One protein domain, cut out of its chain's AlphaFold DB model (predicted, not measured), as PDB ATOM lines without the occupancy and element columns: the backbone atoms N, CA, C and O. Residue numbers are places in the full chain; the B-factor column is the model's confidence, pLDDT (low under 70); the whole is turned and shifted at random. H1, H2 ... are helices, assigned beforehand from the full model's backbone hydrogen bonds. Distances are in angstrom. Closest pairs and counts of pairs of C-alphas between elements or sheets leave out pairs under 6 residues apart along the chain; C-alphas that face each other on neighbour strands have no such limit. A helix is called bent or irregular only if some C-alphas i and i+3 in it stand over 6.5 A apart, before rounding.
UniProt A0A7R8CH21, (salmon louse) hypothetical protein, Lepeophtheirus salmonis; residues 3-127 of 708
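This is residues 3 to 127 of the 708 residues of the protein "(salmon louse) hypothetical protein" of Lepeophtheirus salmonis (UniProt A0A7R8CH21). Six short helices, H1 to H6, make a compact body, and the long straight helix H7 crosses H6 there and runs off as an arm, with residues 109 to 127 sticking out. In the body H1, H3 and H6 lie side by side in a row with H3 between the other two; H2 forms a hairpin with H3, H5 packs on residues 31 to 35 of H2, and H4 lies beside H2. The printed part has 125 residues with seven named helices, H1 to H7 in order, and no named strand; its class is all helix, and the helix packing is mostly aligned. The whole is loose, with a radius of gyration of the C-alphas of 17.3 A, and elongated, spanning 60 by 34 by 25 A.

H1, residues 7 to 14, touches H3, residues 38 to 49, the same way at a shallow tilt of 34 degrees, only just short of steep; their closest C-alphas, of Ser 11 and Leu 48, are 6.1 A apart. H2, residues 23 to 35, and H3 form a helical hairpin at a shallow tilt of 21 degrees, with the C-alphas of Val 34 and Arg 41 closest at 5.4 A. H4, residues 59 to 66, only just touches residues 24 to 28 of H2, with 3 pairs of C-alphas within 8 A; the closest are Glu 24 and Phe 61, 7.7 A. H5, residues 70 to 74, touches residues 31 to 35 of H2, the C-alphas of Asn 35 and Leu 71 being closest at 5.4 A. H6, residues 76 to 88, touches H3 the same way at a shallow tilt of 5 degrees, with the C-alphas of Lys 42 and Ser 78 closest at 6.3 A. H5 and H6 touch only at the corner, where the C-alphas of Tyr 72 and Leu 79 are closest at 4.8 A. H7, residues 95 to 127, touches H6 with residues 97 to 105 alone, about perpendicular at 79 degrees; the C-alphas of Leu 83 and Tyr 101 are closest at 6.2 A. Every O i to N i+4 pair is within hydrogen-bond range in H1, H2, H4, H5 and H6, against 4 of 8 in H3 and 27 of 29 in H7.

H1 begins at C-alpha 7, (135.248, 171.761, 134.582), and measures 10.4 A. H2 measures 18.0 A; H3 measures 15.0 A and is irregular, with C-alphas 40 and 43 7.2 A apart. H4 measures 10.6 A, H5 6.0 A and H6 18.0 A. H7 measures 45.6 A, from C-alpha 95 at (143.376, 199.702, 119.790) to C-alpha 127 at (117.248, 207.119, 156.478).

The C-alphas of Asn 20 and Lys 127 are the two farthest apart, 60.3 A. Residues 16 to 21 and 109 to 127 stand free; the body without them spans 36 by 29 by 22 A. The printed part has no cut and no long link. Mean pLDDT of the printed part is 73.3; 27 residues are under 70, among them residues 3 to 6, 17 to 20 and 107 to 117.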
ATOM      1  N   ASN A   3     132.291 167.042 125.211       50.19
ATOM      2  CA  ASN A   3     131.073 167.784 125.557       50.19
ATOM      3  C   ASN A   3     130.408 167.362 126.892       50.19
ATOM      4  O   ASN A   3     129.394 167.955 127.245       50.19
ATOM      5  N   GLN A   4     130.931 166.354 127.606       52.22
ATOM      6  CA  GLN A   4     130.414 165.860 128.894       52.22
ATOM      7  C   GLN A   4     131.456 165.865 130.033       52.22
ATOM      8  O   GLN A   4     131.128 165.482 131.155       52.22
ATOM      9  N   THR A   5     132.707 166.279 129.794       62.47
ATOM     10  CA  THR A   5     133.704 166.388 130.874       62.47
ATOM     11  C   THR A   5     133.452 167.634 131.717       62.47
ATOM     12  O   THR A   5     133.317 168.728 131.174       62.47
ATOM     13  N   SER A   6     133.408 167.468 133.042       69.50
ATOM     14  CA  SER A   6     133.200 168.564 133.995       69.50
ATOM     15  C   SER A   6     134.405 169.505 134.064       69.50
ATOM     16  O   SER A   6     135.542 169.073 133.857       69.50
ATOM     17  N   ILE A   7     134.172 170.770 134.435       72.50
ATOM     18  CA  ILE A   7     135.248 171.761 134.582       72.50
ATOM     19  C   ILE A   7     136.365 171.276 135.512       72.50
ATOM     20  O   ILE A   7     137.527 171.359 135.136       72.50
ATOM     21  N   ASN A   8     136.024 170.663 136.649       73.56
ATOM     22  CA  ASN A   8     136.999 170.125 137.605       73.56
ATOM     23  C   ASN A   8     137.911 169.041 136.999       73.56
ATOM     24  O   ASN A   8     139.035 168.862 137.455       73.56
ATOM     25  N   SER A   9     137.445 168.325 135.969       70.75
ATOM     26  CA  SER A   9     138.268 167.349 135.240       70.75
ATOM     27  C   SER A   9     139.253 168.033 134.289       70.75
ATOM     28  O   SER A   9     140.371 167.557 134.118       70.75
ATOM     29  N   ILE A  10     138.849 169.150 133.675       75.81
ATOM     30  CA  ILE A  10     139.670 169.900 132.716       75.81
ATOM     31  C   ILE A  10     140.659 170.820 133.429       75.81
ATOM     32  O   ILE A  10     141.816 170.861 133.032       75.81
ATOM     33  N   SER A  11     140.262 171.506 134.501       69.75
ATOM     34  CA  SER A  11     141.188 172.313 135.300       69.75
ATOM     35  C   SER A  11     142.272 171.441 135.942       69.75
ATOM     36  O   SER A  11     143.440 171.812 135.906       69.75
ATOM     37  N   ALA A  12     141.928 170.239 136.424       71.56
ATOM     38  CA  ALA A  12     142.911 169.260 136.892       71.56
ATOM     39  C   ALA A  12     143.855 168.776 135.773       71.56
ATOM     40  O   ALA A  12     145.055 168.668 136.005       71.56
ATOM     41  N   PHE A  13     143.334 168.530 134.565       74.12
ATOM     42  CA  PHE A  13     144.126 168.138 133.391       74.12
ATOM     43  C   PHE A  13     145.084 169.253 132.933       74.12
ATOM     44  O   PHE A  13     146.260 168.997 132.696       74.12
ATOM     45  N   LEU A  14     144.613 170.503 132.858       72.00
ATOM     46  CA  LEU A  14     145.418 171.659 132.443       72.00
ATOM     47  C   LEU A  14     146.423 172.112 133.514       72.00
ATOM     48  O   LEU A  14     147.487 172.622 133.173       72.00
ATOM     49  N   ALA A  15     146.129 171.894 134.799       71.88
ATOM     50  CA  ALA A  15     147.076 172.130 135.890       71.88
ATOM     51  C   ALA A  15     148.189 171.061 135.976       71.88
ATOM     52  O   ALA A  15     149.172 171.247 136.704       71.88
ATOM     53  N   GLU A  16     148.060 169.939 135.261       74.94
ATOM     54  CA  GLU A  16     149.035 168.854 135.287       74.94
ATOM     55  C   GLU A  16     150.278 169.211 134.449       74.94
ATOM     56  O   GLU A  16     150.270 169.227 133.221       74.94
ATOM     57  N   LYS A  17     151.410 169.472 135.113       60.25
ATOM     58  CA  LYS A  17     152.660 169.929 134.462       60.25
ATOM     59  C   LYS A  17     153.409 168.847 133.659       60.25
ATOM     60  O   LYS A  17     154.586 169.018 133.352       60.25
ATOM     61  N   SER A  18     152.757 167.728 133.353       59.69
ATOM     62  CA  SER A  18     153.256 166.651 132.487       59.69
ATOM     63  C   SER A  18     153.055 166.959 130.994       59.69
ATOM     64  O   SER A  18     153.806 166.459 130.153       59.69
ATOM     65  N   TRP A  19     152.082 167.810 130.656       68.00
ATOM     66  CA  TRP A  19     151.705 168.132 129.281       68.00
ATOM     67  C   TRP A  19     152.591 169.233 128.673       68.00
ATOM     68  O   TRP A  19     152.353 170.423 128.865       68.00
ATOM     69  N   ASN A  20     153.575 168.847 127.852       68.81
ATOM     70  CA  ASN A  20     154.339 169.768 126.990       68.81
ATOM     71  C   ASN A  20     153.501 170.249 125.779       68.81
ATOM     72  O   ASN A  20     153.871 170.037 124.624       68.81
ATOM     73  N   LEU A  21     152.340 170.855 126.038       72.88
ATOM     74  CA  LEU A  21     151.440 171.397 125.017       72.88
ATOM     75  C   LEU A  21     151.732 172.877 124.741       72.88
ATOM     76  O   LEU A  21     152.009 173.653 125.657       72.88
ATOM     77  N   SER A  22     151.612 173.282 123.471       78.81
ATOM     78  CA  SER A  22     151.596 174.706 123.119       78.81
ATOM     79  C   SER A  22     150.374 175.373 123.749       78.81
ATOM     80  O   SER A  22     149.257 174.863 123.636       78.81
ATOM     81  N   GLN A  23     150.579 176.531 124.373       79.75
ATOM     82  CA  GLN A  23     149.507 177.304 125.008       79.75
ATOM     83  C   GLN A  23     148.453 177.770 123.987       79.75
ATOM     84  O   GLN A  23     147.278 177.879 124.313       79.75
ATOM     85  N   GLU A  24     148.843 177.916 122.719       79.50
ATOM     86  CA  GLU A  24     147.950 178.144 121.575       79.50
ATOM     87  C   GLU A  24     146.925 177.011 121.368       79.50
ATOM     88  O   GLU A  24     145.767 177.255 121.025       79.50
ATOM     89  N   LEU A  25     147.344 175.756 121.582       78.81
ATOM     90  CA  LEU A  25     146.471 174.582 121.487       78.81
ATOM     91  C   LEU A  25     145.599 174.436 122.736       78.81
ATOM     92  O   LEU A  25     144.444 174.037 122.618       78.81
ATOM     93  N   VAL A  26     146.123 174.800 123.911       80.69
ATOM     94  CA  VAL A  26     145.342 174.873 125.155       80.69
ATOM     95  C   VAL A  26     144.222 175.906 125.021       80.69
ATOM     96  O   VAL A  26     143.072 175.595 125.321       80.69
ATOM     97  N   LEU A  27     144.519 177.099 124.498       81.12
ATOM     98  CA  LEU A  27     143.526 178.157 124.321       81.12
ATOM     99  C   LEU A  27     142.430 177.752 123.318       81.12
ATOM    100  O   LEU A  27     141.247 177.865 123.631       81.12
ATOM    101  N   LYS A  28     142.805 177.164 122.172       81.12
ATOM    102  CA  LYS A  28     141.853 176.559 121.219       81.12
ATOM    103  C   LYS A  28     141.007 175.448 121.842       81.12
ATOM    104  O   LYS A  28     139.807 175.377 121.590       81.12
ATOM    105  N   PHE A  29     141.597 174.593 122.673       79.94
ATOM    106  CA  PHE A  29     140.870 173.536 123.375       79.94
ATOM    107  C   PHE A  29     139.845 174.103 124.374       79.94
ATOM    108  O   PHE A  29     138.708 173.631 124.405       79.94
ATOM    109  N   ILE A  30     140.208 175.141 125.139       81.31
ATOM    110  CA  ILE A  30     139.288 175.852 126.042       81.31
ATOM    111  C   ILE A  30     138.151 176.498 125.237       81.31
ATOM    112  O   ILE A  30     136.983 176.271 125.555       81.31
ATOM    113  N   ALA A  31     138.472 177.230 124.163       80.25
ATOM    114  CA  ALA A  31     137.483 177.883 123.305       80.25
ATOM    115  C   ALA A  31     136.471 176.876 122.727       80.25
ATOM    116  O   ALA A  31     135.262 177.081 122.838       80.25
ATOM    117  N   LEU A  32     136.942 175.740 122.201       79.88
ATOM    118  CA  LEU A  32     136.085 174.666 121.687       79.88
ATOM    119  C   LEU A  32     135.252 173.981 122.785       79.88
ATOM    120  O   LEU A  32     134.098 173.627 122.537       79.88
ATOM    121  N   TRP A  33     135.793 173.792 123.996       78.75
ATOM    122  CA  TRP A  33     135.057 173.157 125.097       78.75
ATOM    123  C   TRP A  33     133.963 174.054 125.699       78.75
ATOM    124  O   TRP A  33     132.897 173.540 126.060       78.75
ATOM    125  N   VAL A  34     134.189 175.372 125.766       77.06
ATOM    126  CA  VAL A  34     133.173 176.354 126.189       77.06
ATOM    127  C   VAL A  34     132.147 176.587 125.078       77.06
ATOM    128  O   VAL A  34     130.950 176.547 125.346       77.06
ATOM    129  N   ASN A  35     132.565 176.704 123.812       78.19
ATOM    130  CA  ASN A  35     131.644 176.819 122.670       78.19
ATOM    131  C   ASN A  35     130.717 175.594 122.511       78.19
ATOM    132  O   ASN A  35     129.642 175.700 121.925       78.19
ATOM    133  N   ALA A  36     131.095 174.433 123.055       72.94
ATOM    134  CA  ALA A  36     130.250 173.242 123.067       72.94
ATOM    135  C   ALA A  36     129.027 173.328 124.011       72.94
ATOM    136  O   ALA A  36     128.170 172.448 123.920       72.94
ATOM    137  N   ASP A  37     128.970 174.313 124.920       68.94
ATOM    138  CA  ASP A  37     127.876 174.571 125.878       68.94
ATOM    139  C   ASP A  37     128.147 175.908 126.599       68.94
ATOM    140  O   ASP A  37     128.649 175.949 127.723       68.94
ATOM    141  N   ILE A  38     127.877 177.020 125.905       71.44
ATOM    142  CA  ILE A  38     128.217 178.373 126.379       71.44
ATOM    143  C   ILE A  38     127.497 178.679 127.703       71.44
ATOM    144  O   ILE A  38     128.114 179.175 128.647       71.44
ATOM    145  N   SER A  39     126.211 178.326 127.796       70.19
ATOM    146  CA  SER A  39     125.344 178.668 128.930       70.19
ATOM    147  C   SER A  39     125.778 178.052 130.260       70.19
ATOM    148  O   SER A  39     125.608 178.698 131.285       70.19
ATOM    149  N   SER A  40     126.332 176.833 130.263       68.19
ATOM    150  CA  SER A  40     126.773 176.145 131.491       68.19
ATOM    151  C   SER A  40     128.278 176.295 131.776       68.19
ATOM    152  O   SER A  40     128.772 175.822 132.800       68.19
ATOM    153  N   ARG A  41     129.053 176.887 130.852       69.00
ATOM    154  CA  ARG A  41     130.533 176.876 130.913       69.00
ATOM    155  C   ARG A  41     131.191 178.244 130.876       69.00
ATOM    156  O   ARG A  41     132.371 178.317 131.220       69.00
ATOM    157  N   LYS A  42     130.471 179.316 130.524       70.38
ATOM    158  CA  LYS A  42     131.018 180.684 130.540       70.38
ATOM    159  C   LYS A  42     131.573 181.065 131.921       70.38
ATOM    160  O   LYS A  42     132.685 181.570 132.001       70.38
ATOM    161  N   ASP A  43     130.881 180.697 133.001       71.75
ATOM    162  CA  ASP A  43     131.281 180.998 134.388       71.75
ATOM    163  C   ASP A  43     132.578 180.267 134.788       71.75
ATOM    164  O   ASP A  43     133.302 180.668 135.698       71.75
ATOM    165  N   GLY A  44     132.891 179.184 134.075       67.81
ATOM    166  CA  GLY A  44     134.115 178.412 134.218       67.81
ATOM    167  C   GLY A  44     135.295 178.920 133.384       67.81
ATOM    168  O   GLY A  44     136.435 178.541 133.660       67.81
ATOM    169  N   LEU A  45     135.052 179.773 132.384       76.69
ATOM    170  CA  LEU A  45     136.082 180.292 131.484       76.69
ATOM    171  C   LEU A  45     137.205 181.049 132.230       76.69
ATOM    172  O   LEU A  45     138.360 180.711 131.971       76.69
ATOM    173  N   PRO A  46     136.950 181.965 133.193       78.19
ATOM    174  CA  PRO A  46     138.024 182.670 133.906       78.19
ATOM    175  C   PRO A  46     138.991 181.707 134.611       78.19
ATOM    176  O   PRO A  46     140.204 181.803 134.450       78.19
ATOM    177  N   SER A  47     138.446 180.707 135.308       76.62
ATOM    178  CA  SER A  47     139.202 179.691 136.055       76.62
ATOM    179  C   SER A  47     140.039 178.760 135.170       76.62
ATOM    180  O   SER A  47     140.974 178.128 135.659       76.62
ATOM    181  N   LEU A  48     139.703 178.644 133.881       76.75
ATOM    182  CA  LEU A  48     140.492 177.904 132.893       76.75
ATOM    183  C   LEU A  48     141.525 178.799 132.198       76.75
ATOM    184  O   LEU A  48     142.616 178.329 131.885       76.75
ATOM    185  N   LEU A  49     141.216 180.081 131.994       78.38
ATOM    186  CA  LEU A  49     142.135 181.061 131.416       78.38
ATOM    187  C   LEU A  49     143.254 181.476 132.392       78.38
ATOM    188  O   LEU A  49     144.380 181.694 131.949       78.38
ATOM    189  N   ASP A  50     143.004 181.495 133.705       77.38
ATOM    190  CA  ASP A  50     144.043 181.705 134.732       77.38
ATOM    191  C   ASP A  50     145.051 180.527 134.824       77.38
ATOM    192  O   ASP A  50     146.109 180.667 135.437       77.38
ATOM    193  N   LEU A  51     144.773 179.376 134.185       74.94
ATOM    194  CA  LEU A  51     145.716 178.250 134.044       74.94
ATOM    195  C   LEU A  51     146.594 178.334 132.780       74.94
ATOM    196  O   LEU A  51     147.554 177.573 132.654       74.94
ATOM    197  N   VAL A  52     146.279 179.230 131.839       77.75
ATOM    198  CA  VAL A  52     147.026 179.398 130.585       77.75
ATOM    199  C   VAL A  52     148.278 180.238 130.832       77.75
ATOM    200  O   VAL A  52     148.217 181.307 131.435       77.75
ATOM    201  N   ASN A  53     149.432 179.796 130.329       76.50
ATOM    202  CA  ASN A  53     150.660 180.581 130.413       76.50
ATOM    203  C   ASN A  53     150.735 181.628 129.291       76.50
ATOM    204  O   ASN A  53     151.384 181.435 128.260       76.50
ATOM    205  N   TRP A  54     150.085 182.764 129.531       78.25
ATOM    206  CA  TRP A  54     150.014 183.920 128.635       78.25
ATOM    207  C   TRP A  54     151.373 184.422 128.129       78.25
ATOM    208  O   TRP A  54     151.457 184.910 127.005       78.25
ATOM    209  N   SER A  55     152.465 184.225 128.882       72.56
ATOM    210  CA  SER A  55     153.813 184.638 128.460       72.56
ATOM    211  C   SER A  55     154.416 183.789 127.325       72.56
ATOM    212  O   SER A  55     155.545 184.049 126.913       72.56
ATOM    213  N   GLN A  56     153.730 182.731 126.882       74.44
ATOM    214  CA  GLN A  56     154.163 181.814 125.819       74.44
ATOM    215  C   GLN A  56     153.255 181.853 124.578       74.44
ATOM    216  O   GLN A  56     153.448 181.049 123.667       74.44
ATOM    217  N   ILE A  57     152.271 182.756 124.535       79.06
ATOM    218  CA  ILE A  57     151.348 182.926 123.405       79.06
ATOM    219  C   ILE A  57     151.812 184.109 122.549       79.06
ATOM    220  O   ILE A  57     152.120 185.176 123.080       79.06
ATOM    221  N   ASP A  58     151.844 183.940 121.226       79.31
ATOM    222  CA  ASP A  58     152.106 185.056 120.317       79.31
ATOM    223  C   ASP A  58     150.901 186.011 120.220       79.31
ATOM    224  O   ASP A  58     149.743 185.603 120.110       79.31
ATOM    225  N   THR A  59     151.190 187.311 120.203       74.31
ATOM    226  CA  THR A  59     150.186 188.375 120.057       74.31
ATOM    227  C   THR A  59     149.497 188.355 118.690       74.31
ATOM    228  O   THR A  59     148.300 188.638 118.607       74.31
ATOM    229  N   GLY A  60     150.218 187.961 117.632       73.00
ATOM    230  CA  GLY A  60     149.670 187.759 116.293       73.00
ATOM    231  C   GLY A  60     148.685 186.596 116.277       73.00
ATOM    232  O   GLY A  60     147.516 186.817 115.960       73.00
ATOM    233  N   PHE A  61     149.113 185.406 116.720       79.62
ATOM    234  CA  PHE A  61     148.240 184.235 116.902       79.62
ATOM    235  C   PHE A  61     146.962 184.579 117.676       79.62
ATOM    236  O   PHE A  61     145.868 184.170 117.291       79.62
ATOM    237  N   LEU A  62     147.093 185.328 118.771       79.50
ATOM    238  CA  LEU A  62     145.977 185.632 119.657       79.50
ATOM    239  C   LEU A  62     144.962 186.594 119.020       79.50
ATOM    240  O   LEU A  62     143.761 186.374 119.164       79.50
ATOM    241  N   SER A  63     145.412 187.602 118.264       74.88
ATOM    242  CA  SER A  63     144.504 188.437 117.461       74.88
ATOM    243  C   SER A  63     143.780 187.615 116.385       74.88
ATOM    244  O   SER A  63     142.561 187.701 116.254       74.88
ATOM    245  N   ASP A  64     144.510 186.723 115.711       77.88
ATOM    246  CA  ASP A  64     143.987 185.778 114.722       77.88
ATOM    247  C   ASP A  64     142.934 184.826 115.322       77.88
ATOM    248  O   ASP A  64     141.938 184.509 114.677       77.88
ATOM    249  N   HIS A  65     143.138 184.371 116.561       79.69
ATOM    250  CA  HIS A  65     142.225 183.496 117.298       79.69
ATOM    251  C   HIS A  65     140.950 184.241 117.730       79.69
ATOM    252  O   HIS A  65     139.848 183.725 117.537       79.69
ATOM    253  N   LEU A  66     141.069 185.484 118.216       78.88
ATOM    254  CA  LEU A  66     139.918 186.338 118.544       78.88
ATOM    255  C   LEU A  66     139.044 186.675 117.316       78.88
ATOM    256  O   LEU A  66     137.847 186.886 117.481       78.88
ATOM    257  N   GLU A  67     139.603 186.714 116.099       76.62
ATOM    258  CA  GLU A  67     138.837 186.908 114.848       76.62
ATOM    259  C   GLU A  67     138.302 185.611 114.211       76.62
ATOM    260  O   GLU A  67     137.547 185.682 113.241       76.62
ATOM    261  N   LYS A  68     138.686 184.423 114.703       76.50
ATOM    262  CA  LYS A  68     138.358 183.138 114.046       76.50
ATOM    263  C   LYS A  68     137.497 182.200 114.884       76.50
ATOM    264  O   LYS A  68     136.779 181.388 114.303       76.50
ATOM    265  N   GLU A  69     137.525 182.292 116.213       78.19
ATOM    266  CA  GLU A  69     136.670 181.443 117.050       78.19
ATOM    267  C   GLU A  69     135.226 181.966 117.125       78.19
ATOM    268  O   GLU A  69     135.005 183.128 117.476       78.19
ATOM    269  N   PRO A  70     134.209 181.109 116.915       70.31
ATOM    270  CA  PRO A  70     132.806 181.516 117.000       70.31
ATOM    271  C   PRO A  70     132.375 181.906 118.424       70.31
ATOM    272  O   PRO A  70     131.414 182.655 118.577       70.31
ATOM    273  N   LEU A  71     133.089 181.451 119.463       73.81
ATOM    274  CA  LEU A  71     132.777 181.743 120.868       73.81
ATOM    275  C   LEU A  71     132.659 183.251 121.141       73.81
ATOM    276  O   LEU A  71     131.716 183.687 121.797       73.81
ATOM    277  N   TYR A  72     133.594 184.040 120.608       74.94
ATOM    278  CA  TYR A  72     133.688 185.478 120.868       74.94
ATOM    279  C   TYR A  72     132.672 186.306 120.065       74.94
ATOM    280  O   TYR A  72     132.309 187.402 120.482       74.94
ATOM    281  N   TYR A  73     132.172 185.771 118.946       72.56
ATOM    282  CA  TYR A  73     131.047 186.348 118.200       72.56
ATOM    283  C   TYR A  73     129.691 185.988 118.823       72.56
ATOM    284  O   TYR A  73     128.758 186.785 118.769       72.56
ATOM    285  N   ASN A  74     129.581 184.796 119.416       74.25
ATOM    286  CA  ASN A  74     128.343 184.274 119.997       74.25
ATOM    287  C   ASN A  74     128.087 184.752 121.438       74.25
ATOM    288  O   ASN A  74     126.961 184.636 121.919       74.25
ATOM    289  N   SER A  75     129.109 185.240 122.151       73.88
ATOM    290  CA  SER A  75     129.004 185.655 123.553       73.88
ATOM    291  C   SER A  75     129.896 186.864 123.852       73.88
ATOM    292  O   SER A  75     131.118 186.745 123.953       73.88
ATOM    293  N   SER A  76     129.251 188.014 124.067       75.06
ATOM    294  CA  SER A  76     129.857 189.239 124.609       75.06
ATOM    295  C   SER A  76     130.585 188.976 125.924       75.06
ATOM    296  O   SER A  76     131.719 189.405 126.087       75.06
ATOM    297  N   ASP A  77     129.973 188.202 126.820       75.56
ATOM    298  CA  ASP A  77     130.518 187.825 128.125       75.56
ATOM    299  C   ASP A  77     131.842 187.066 127.958       75.56
ATOM    300  O   ASP A  77     132.829 187.353 128.629       75.56
ATOM    301  N   SER A  78     131.890 186.116 127.015       76.69
ATOM    302  CA  SER A  78     133.091 185.317 126.745       76.69
ATOM    303  C   SER A  78     134.205 186.161 126.121       76.69
ATOM    304  O   SER A  78     135.376 185.952 126.440       76.69
ATOM    305  N   LEU A  79     133.849 187.138 125.274       80.69
ATOM    306  CA  LEU A  79     134.771 188.142 124.732       80.69
ATOM    307  C   LEU A  79     135.274 189.110 125.822       80.69
ATOM    308  O   LEU A  79     136.461 189.427 125.857       80.69
ATOM    309  N   PHE A  80     134.419 189.531 126.755       80.25
ATOM    310  CA  PHE A  80     134.825 190.352 127.894       80.25
ATOM    311  C   PHE A  80     135.770 189.584 128.826       80.25
ATOM    312  O   PHE A  80     136.832 190.095 129.168       80.25
ATOM    313  N   ILE A  81     135.455 188.331 129.169       80.00
ATOM    314  CA  ILE A  81     136.283 187.475 130.033       80.00
ATOM    315  C   ILE A  81     137.687 187.254 129.444       80.00
ATOM    316  O   ILE A  81     138.679 187.381 130.171       80.00
ATOM    317  N   ILE A  82     137.812 186.964 128.141       81.38
ATOM    318  CA  ILE A  82     139.136 186.833 127.509       81.38
ATOM    319  C   ILE A  82     139.869 188.184 127.475       81.38
ATOM    320  O   ILE A  82     141.027 188.240 127.883       81.38
ATOM    321  N   LEU A  83     139.212 189.291 127.099       79.81
ATOM    322  CA  LEU A  83     139.846 190.617 127.046       79.81
ATOM    323  C   LEU A  83     140.283 191.117 128.431       79.81
ATOM    324  O   LEU A  83     141.397 191.614 128.573       79.81
ATOM    325  N   ASN A  84     139.468 190.904 129.464       79.50
ATOM    326  CA  ASN A  84     139.801 191.205 130.855       79.50
ATOM    327  C   ASN A  84     140.990 190.363 131.343       79.50
ATOM    328  O   ASN A  84     141.890 190.870 132.011       79.50
ATOM    329  N   THR A  85     141.058 189.085 130.958       78.88
ATOM    330  CA  THR A  85     142.204 188.229 131.300       78.88
ATOM    331  C   THR A  85     143.483 188.695 130.603       78.88
ATOM    332  O   THR A  85     144.553 188.700 131.211       78.88
ATOM    333  N   LEU A  86     143.386 189.157 129.357       79.31
ATOM    334  CA  LEU A  86     144.512 189.698 128.593       79.31
ATOM    335  C   LEU A  86     144.974 191.061 129.120       79.31
ATOM    336  O   LEU A  86     146.178 191.290 129.222       79.31
ATOM    337  N   HIS A  87     144.043 191.908 129.566       76.00
ATOM    338  CA  HIS A  87     144.340 193.144 130.286       76.00
ATOM    339  C   HIS A  87     145.043 192.866 131.628       76.00
ATOM    340  O   HIS A  87     146.121 193.411 131.869       76.00
ATOM    341  N   ARG A  88     144.530 191.930 132.449       77.88
ATOM    342  CA  ARG A  88     145.187 191.447 133.687       77.88
ATOM    343  C   ARG A  88     146.607 190.922 133.432       77.88
ATOM    344  O   ARG A  88     147.495 191.158 134.246       77.88
ATOM    345  N   ASN A  89     146.840 190.262 132.296       77.12
ATOM    346  CA  ASN A  89     148.156 189.757 131.881       77.12
ATOM    347  C   ASN A  89     149.007 190.779 131.090       77.12
ATOM    348  O   ASN A  89     150.078 190.430 130.599       77.12
ATOM    349  N   SER A  90     148.576 192.045 130.987       75.25
ATOM    350  CA  SER A  90     149.282 193.131 130.280       75.25
ATOM    351  C   SER A  90     149.564 192.873 128.785       75.25
ATOM    352  O   SER A  90     150.501 193.440 128.219       75.25
ATOM    353  N   ILE A  91     148.755 192.042 128.118       77.94
ATOM    354  CA  ILE A  91     148.883 191.757 126.681       77.94
ATOM    355  C   ILE A  91     148.067 192.772 125.875       77.94
ATOM    356  O   ILE A  91     146.837 192.785 125.913       77.94
ATOM    357  N   TYR A  92     148.759 193.605 125.096       74.38
ATOM    358  CA  TYR A  92     148.137 194.613 124.237       74.38
ATOM    359  C   TYR A  92     147.961 194.108 122.797       74.38
ATOM    360  O   TYR A  92     148.936 193.924 122.070       74.38
ATOM    361  N   LEU A  93     146.707 193.941 122.367       71.69
ATOM    362  CA  LEU A  93     146.326 193.451 121.030       71.69
ATOM    363  C   LEU A  93     145.963 194.564 120.032       71.69
ATOM    364  O   LEU A  93     145.311 194.320 119.018       71.69
ATOM    365  N   GLY A  94     146.386 195.798 120.305       75.69
ATOM    366  CA  GLY A  94     146.043 196.959 119.488       75.69
ATOM    367  C   GLY A  94     144.725 197.635 119.896       75.69
ATOM    368  O   GLY A  94     143.970 197.105 120.714       75.69
ATOM    369  N   PRO A  95     144.442 198.819 119.319       71.12
ATOM    370  CA  PRO A  95     143.376 199.702 119.790       71.12
ATOM    371  C   PRO A  95     141.994 199.059 119.670       71.12
ATOM    372  O   PRO A  95     141.279 199.024 120.656       71.12
ATOM    373  N   LYS A  96     141.679 198.408 118.539       77.56
ATOM    374  CA  LYS A  96     140.394 197.722 118.283       77.56
ATOM    375  C   LYS A  96     139.899 196.882 119.472       77.56
ATOM    376  O   LYS A  96     138.725 196.938 119.814       77.56
ATOM    377  N   TYR A  97     140.782 196.092 120.085       74.31
ATOM    378  CA  TYR A  97     140.425 195.214 121.205       74.31
ATOM    379  C   TYR A  97     140.400 195.935 122.550       74.31
ATOM    380  O   TYR A  97     139.630 195.548 123.424       74.31
ATOM    381  N   HIS A  98     141.188 197.000 122.703       73.94
ATOM    382  CA  HIS A  98     141.102 197.880 123.862       73.94
ATOM    383  C   HIS A  98     139.802 198.695 123.846       73.94
ATOM    384  O   HIS A  98     139.096 198.719 124.843       73.94
ATOM    385  N   ASP A  99     139.426 199.264 122.700       75.38
ATOM    386  CA  ASP A  99     138.180 200.006 122.507       75.38
ATOM    387  C   ASP A  99     136.964 199.109 122.805       75.38
ATOM    388  O   ASP A  99     136.062 199.509 123.539       75.38
ATOM    389  N   ILE A 100     136.955 197.867 122.300       78.06
ATOM    390  CA  ILE A 100     135.905 196.878 122.607       78.06
ATOM    391  C   ILE A 100     135.893 196.514 124.100       78.06
ATOM    392  O   ILE A 100     134.816 196.412 124.680       78.06
ATOM    393  N   TYR A 101     137.060 196.350 124.735       78.00
ATOM    394  CA  TYR A 101     137.147 196.082 126.174       78.00
ATOM    395  C   TYR A 101     136.565 197.228 127.009       78.00
ATOM    396  O   TYR A 101     135.744 196.954 127.876       78.00
ATOM    397  N   GLN A 102     136.910 198.486 126.708       77.50
ATOM    398  CA  GLN A 102     136.354 199.656 127.403       77.50
ATOM    399  C   GLN A 102     134.830 199.731 127.224       77.50
ATOM    400  O   GLN A 102     134.111 199.786 128.209       77.50
ATOM    401  N   ASN A 103     134.312 199.597 125.995       79.44
ATOM    402  CA  ASN A 103     132.860 199.631 125.748       79.44
ATOM    403  C   ASN A 103     132.084 198.500 126.459       79.44
ATOM    404  O   ASN A 103     130.908 198.677 126.765       79.44
ATOM    405  N   LEU A 104     132.707 197.339 126.697       76.25
ATOM    406  CA  LEU A 104     132.109 196.246 127.477       76.25
ATOM    407  C   LEU A 104     132.247 196.481 128.990       76.25
ATOM    408  O   LEU A 104     131.312 196.200 129.732       76.25
ATOM    409  N   GLN A 105     133.375 197.038 129.440       76.38
ATOM    410  CA  GLN A 105     133.598 197.424 130.832       76.38
ATOM    411  C   GLN A 105     132.631 198.537 131.268       76.38
ATOM    412  O   GLN A 105     132.043 198.437 132.339       76.38
ATOM    413  N   ASP A 106     132.416 199.553 130.432       70.94
ATOM    414  CA  ASP A 106     131.480 200.653 130.688       70.94
ATOM    415  C   ASP A 106     130.026 200.152 130.811       70.94
ATOM    416  O   ASP A 106     129.265 200.669 131.624       70.94
ATOM    417  N   GLN A 107     129.640 199.111 130.057       65.44
ATOM    418  CA  GLN A 107     128.307 198.492 130.152       65.44
ATOM    419  C   GLN A 107     128.111 197.674 131.437       65.44
ATOM    420  O   GLN A 107     127.015 197.678 131.994       65.44
ATOM    421  N   ASP A 108     129.153 196.991 131.913       61.72
ATOM    422  CA  ASP A 108     129.133 196.262 133.190       61.72
ATOM    423  C   ASP A 108     129.093 197.261 134.369       61.72
ATOM    424  O   ASP A 108     128.303 197.122 135.305       61.72
ATOM    425  N   LEU A 109     129.859 198.355 134.265       59.22
ATOM    426  CA  LEU A 109     129.863 199.455 135.233       59.22
ATOM    427  C   LEU A 109     128.539 200.237 135.271       59.22
ATOM    428  O   LEU A 109     128.120 200.615 136.358       59.22
ATOM    429  N   GLU A 110     127.834 200.448 134.152       57.19
ATOM    430  CA  GLU A 110     126.515 201.118 134.155       57.19
ATOM    431  C   GLU A 110     125.444 200.293 134.909       57.19
ATOM    432  O   GLU A 110     124.505 200.851 135.495       57.19
ATOM    433  N   LEU A 111     125.599 198.963 134.969       57.28
ATOM    434  CA  LEU A 111     124.762 198.084 135.793       57.28
ATOM    435  C   LEU A 111     125.130 198.171 137.280       57.28
ATOM    436  O   LEU A 111     124.229 198.257 138.116       57.28
ATOM    437  N   ASP A 112     126.417 198.219 137.624       55.97
ATOM    438  CA  ASP A 112     126.848 198.391 139.016       55.97
ATOM    439  C   ASP A 112     126.585 199.805 139.555       55.97
ATOM    440  O   ASP A 112     126.165 199.947 140.704       55.97
ATOM    441  N   ASP A 113     126.678 200.846 138.727       55.16
ATOM    442  CA  ASP A 113     126.171 202.179 139.058       55.16
ATOM    443  C   ASP A 113     124.648 202.152 139.239       55.16
ATOM    444  O   ASP A 113     124.135 202.762 140.173       55.16
ATOM    445  N   SER A 114     123.899 201.386 138.437       59.19
ATOM    446  CA  SER A 114     122.453 201.201 138.653       59.19
ATOM    447  C   SER A 114     122.146 200.500 139.989       59.19
ATOM    448  O   SER A 114     121.207 200.895 140.689       59.19
ATOM    449  N   ASN A 115     122.957 199.516 140.391       59.44
ATOM    450  CA  ASN A 115     122.881 198.863 141.704       59.44
ATOM    451  C   ASN A 115     123.295 199.814 142.844       59.44
ATOM    452  O   ASN A 115     122.695 199.792 143.922       59.44
ATOM    453  N   SER A 116     124.275 200.685 142.600       65.12
ATOM    454  CA  SER A 116     124.742 201.732 143.514       65.12
ATOM    455  C   SER A 116     123.673 202.810 143.716       65.12
ATOM    456  O   SER A 116     123.344 203.134 144.855       65.12
ATOM    457  N   PHE A 117     123.024 203.284 142.647       65.00
ATOM    458  CA  PHE A 117     121.877 204.195 142.708       65.00
ATOM    459  C   PHE A 117     120.677 203.564 143.415       65.00
ATOM    460  O   PHE A 117     120.034 204.239 144.218       65.00
ATOM    461  N   LEU A 118     120.386 202.281 143.178       71.62
ATOM    462  CA  LEU A 118     119.345 201.559 143.916       71.62
ATOM    463  C   LEU A 118     119.695 201.459 145.408       71.62
ATOM    464  O   LEU A 118     118.852 201.756 146.251       71.62
ATOM    465  N   SER A 119     120.940 201.121 145.740       73.00
ATOM    466  CA  SER A 119     121.428 201.048 147.124       73.00
ATOM    467  C   SER A 119     121.409 202.416 147.809       73.00
ATOM    468  O   SER A 119     121.008 202.524 148.964       73.00
ATOM    469  N   LEU A 120     121.783 203.485 147.102       75.44
ATOM    470  CA  LEU A 120     121.740 204.862 147.587       75.44
ATOM    471  C   LEU A 120     120.296 205.333 147.794       75.44
ATOM    472  O   LEU A 120     120.016 205.978 148.802       75.44
ATOM    473  N   ALA A 121     119.375 204.983 146.893       69.88
ATOM    474  CA  ALA A 121     117.952 205.290 147.023       69.88
ATOM    475  C   ALA A 121     117.306 204.530 148.192       69.88
ATOM    476  O   ALA A 121     116.588 205.141 148.979       69.88
ATOM    477  N   ILE A 122     117.612 203.237 148.357       72.50
ATOM    478  CA  ILE A 122     117.175 202.431 149.508       72.50
ATOM    479  C   ILE A 122     117.730 203.024 150.806       72.50
ATOM    480  O   ILE A 122     116.956 203.328 151.706       72.50
ATOM    481  N   ASN A 123     119.038 203.273 150.892       73.50
ATOM    482  CA  ASN A 123     119.657 203.850 152.088       73.50
ATOM    483  C   ASN A 123     119.147 205.270 152.388       73.50
ATOM    484  O   ASN A 123     119.056 205.648 153.552       73.50
ATOM    485  N   SER A 124     118.776 206.051 151.369       73.19
ATOM    486  CA  SER A 124     118.162 207.373 151.557       73.19
ATOM    487  C   SER A 124     116.726 207.263 152.072       73.19
ATOM    488  O   SER A 124     116.387 207.954 153.024       73.19
ATOM    489  N   ALA A 125     115.912 206.360 151.517       68.06
ATOM    490  CA  ALA A 125     114.535 206.130 151.957       68.06
ATOM    491  C   ALA A 125     114.459 205.491 153.357       68.06
ATOM    492  O   ALA A 125     113.620 205.875 154.167       68.06
ATOM    493  N   VAL A 126     115.364 204.558 153.680       70.25
ATOM    494  CA  VAL A 126     115.519 204.003 155.037       70.25
ATOM    495  C   VAL A 126     115.920 205.104 156.015       70.25
ATOM    496  O   VAL A 126     115.326 205.212 157.080       70.25
ATOM    497  N   LYS A 127     116.853 205.985 155.638       66.25
ATOM    498  CA  LYS A 127     117.248 207.119 156.478       66.25
ATOM    499  C   LYS A 127     116.136 208.164 156.635       66.25
ATOM    500  O   LYS A 127     116.026 208.766 157.698       66.25
TER     501      LYS A 127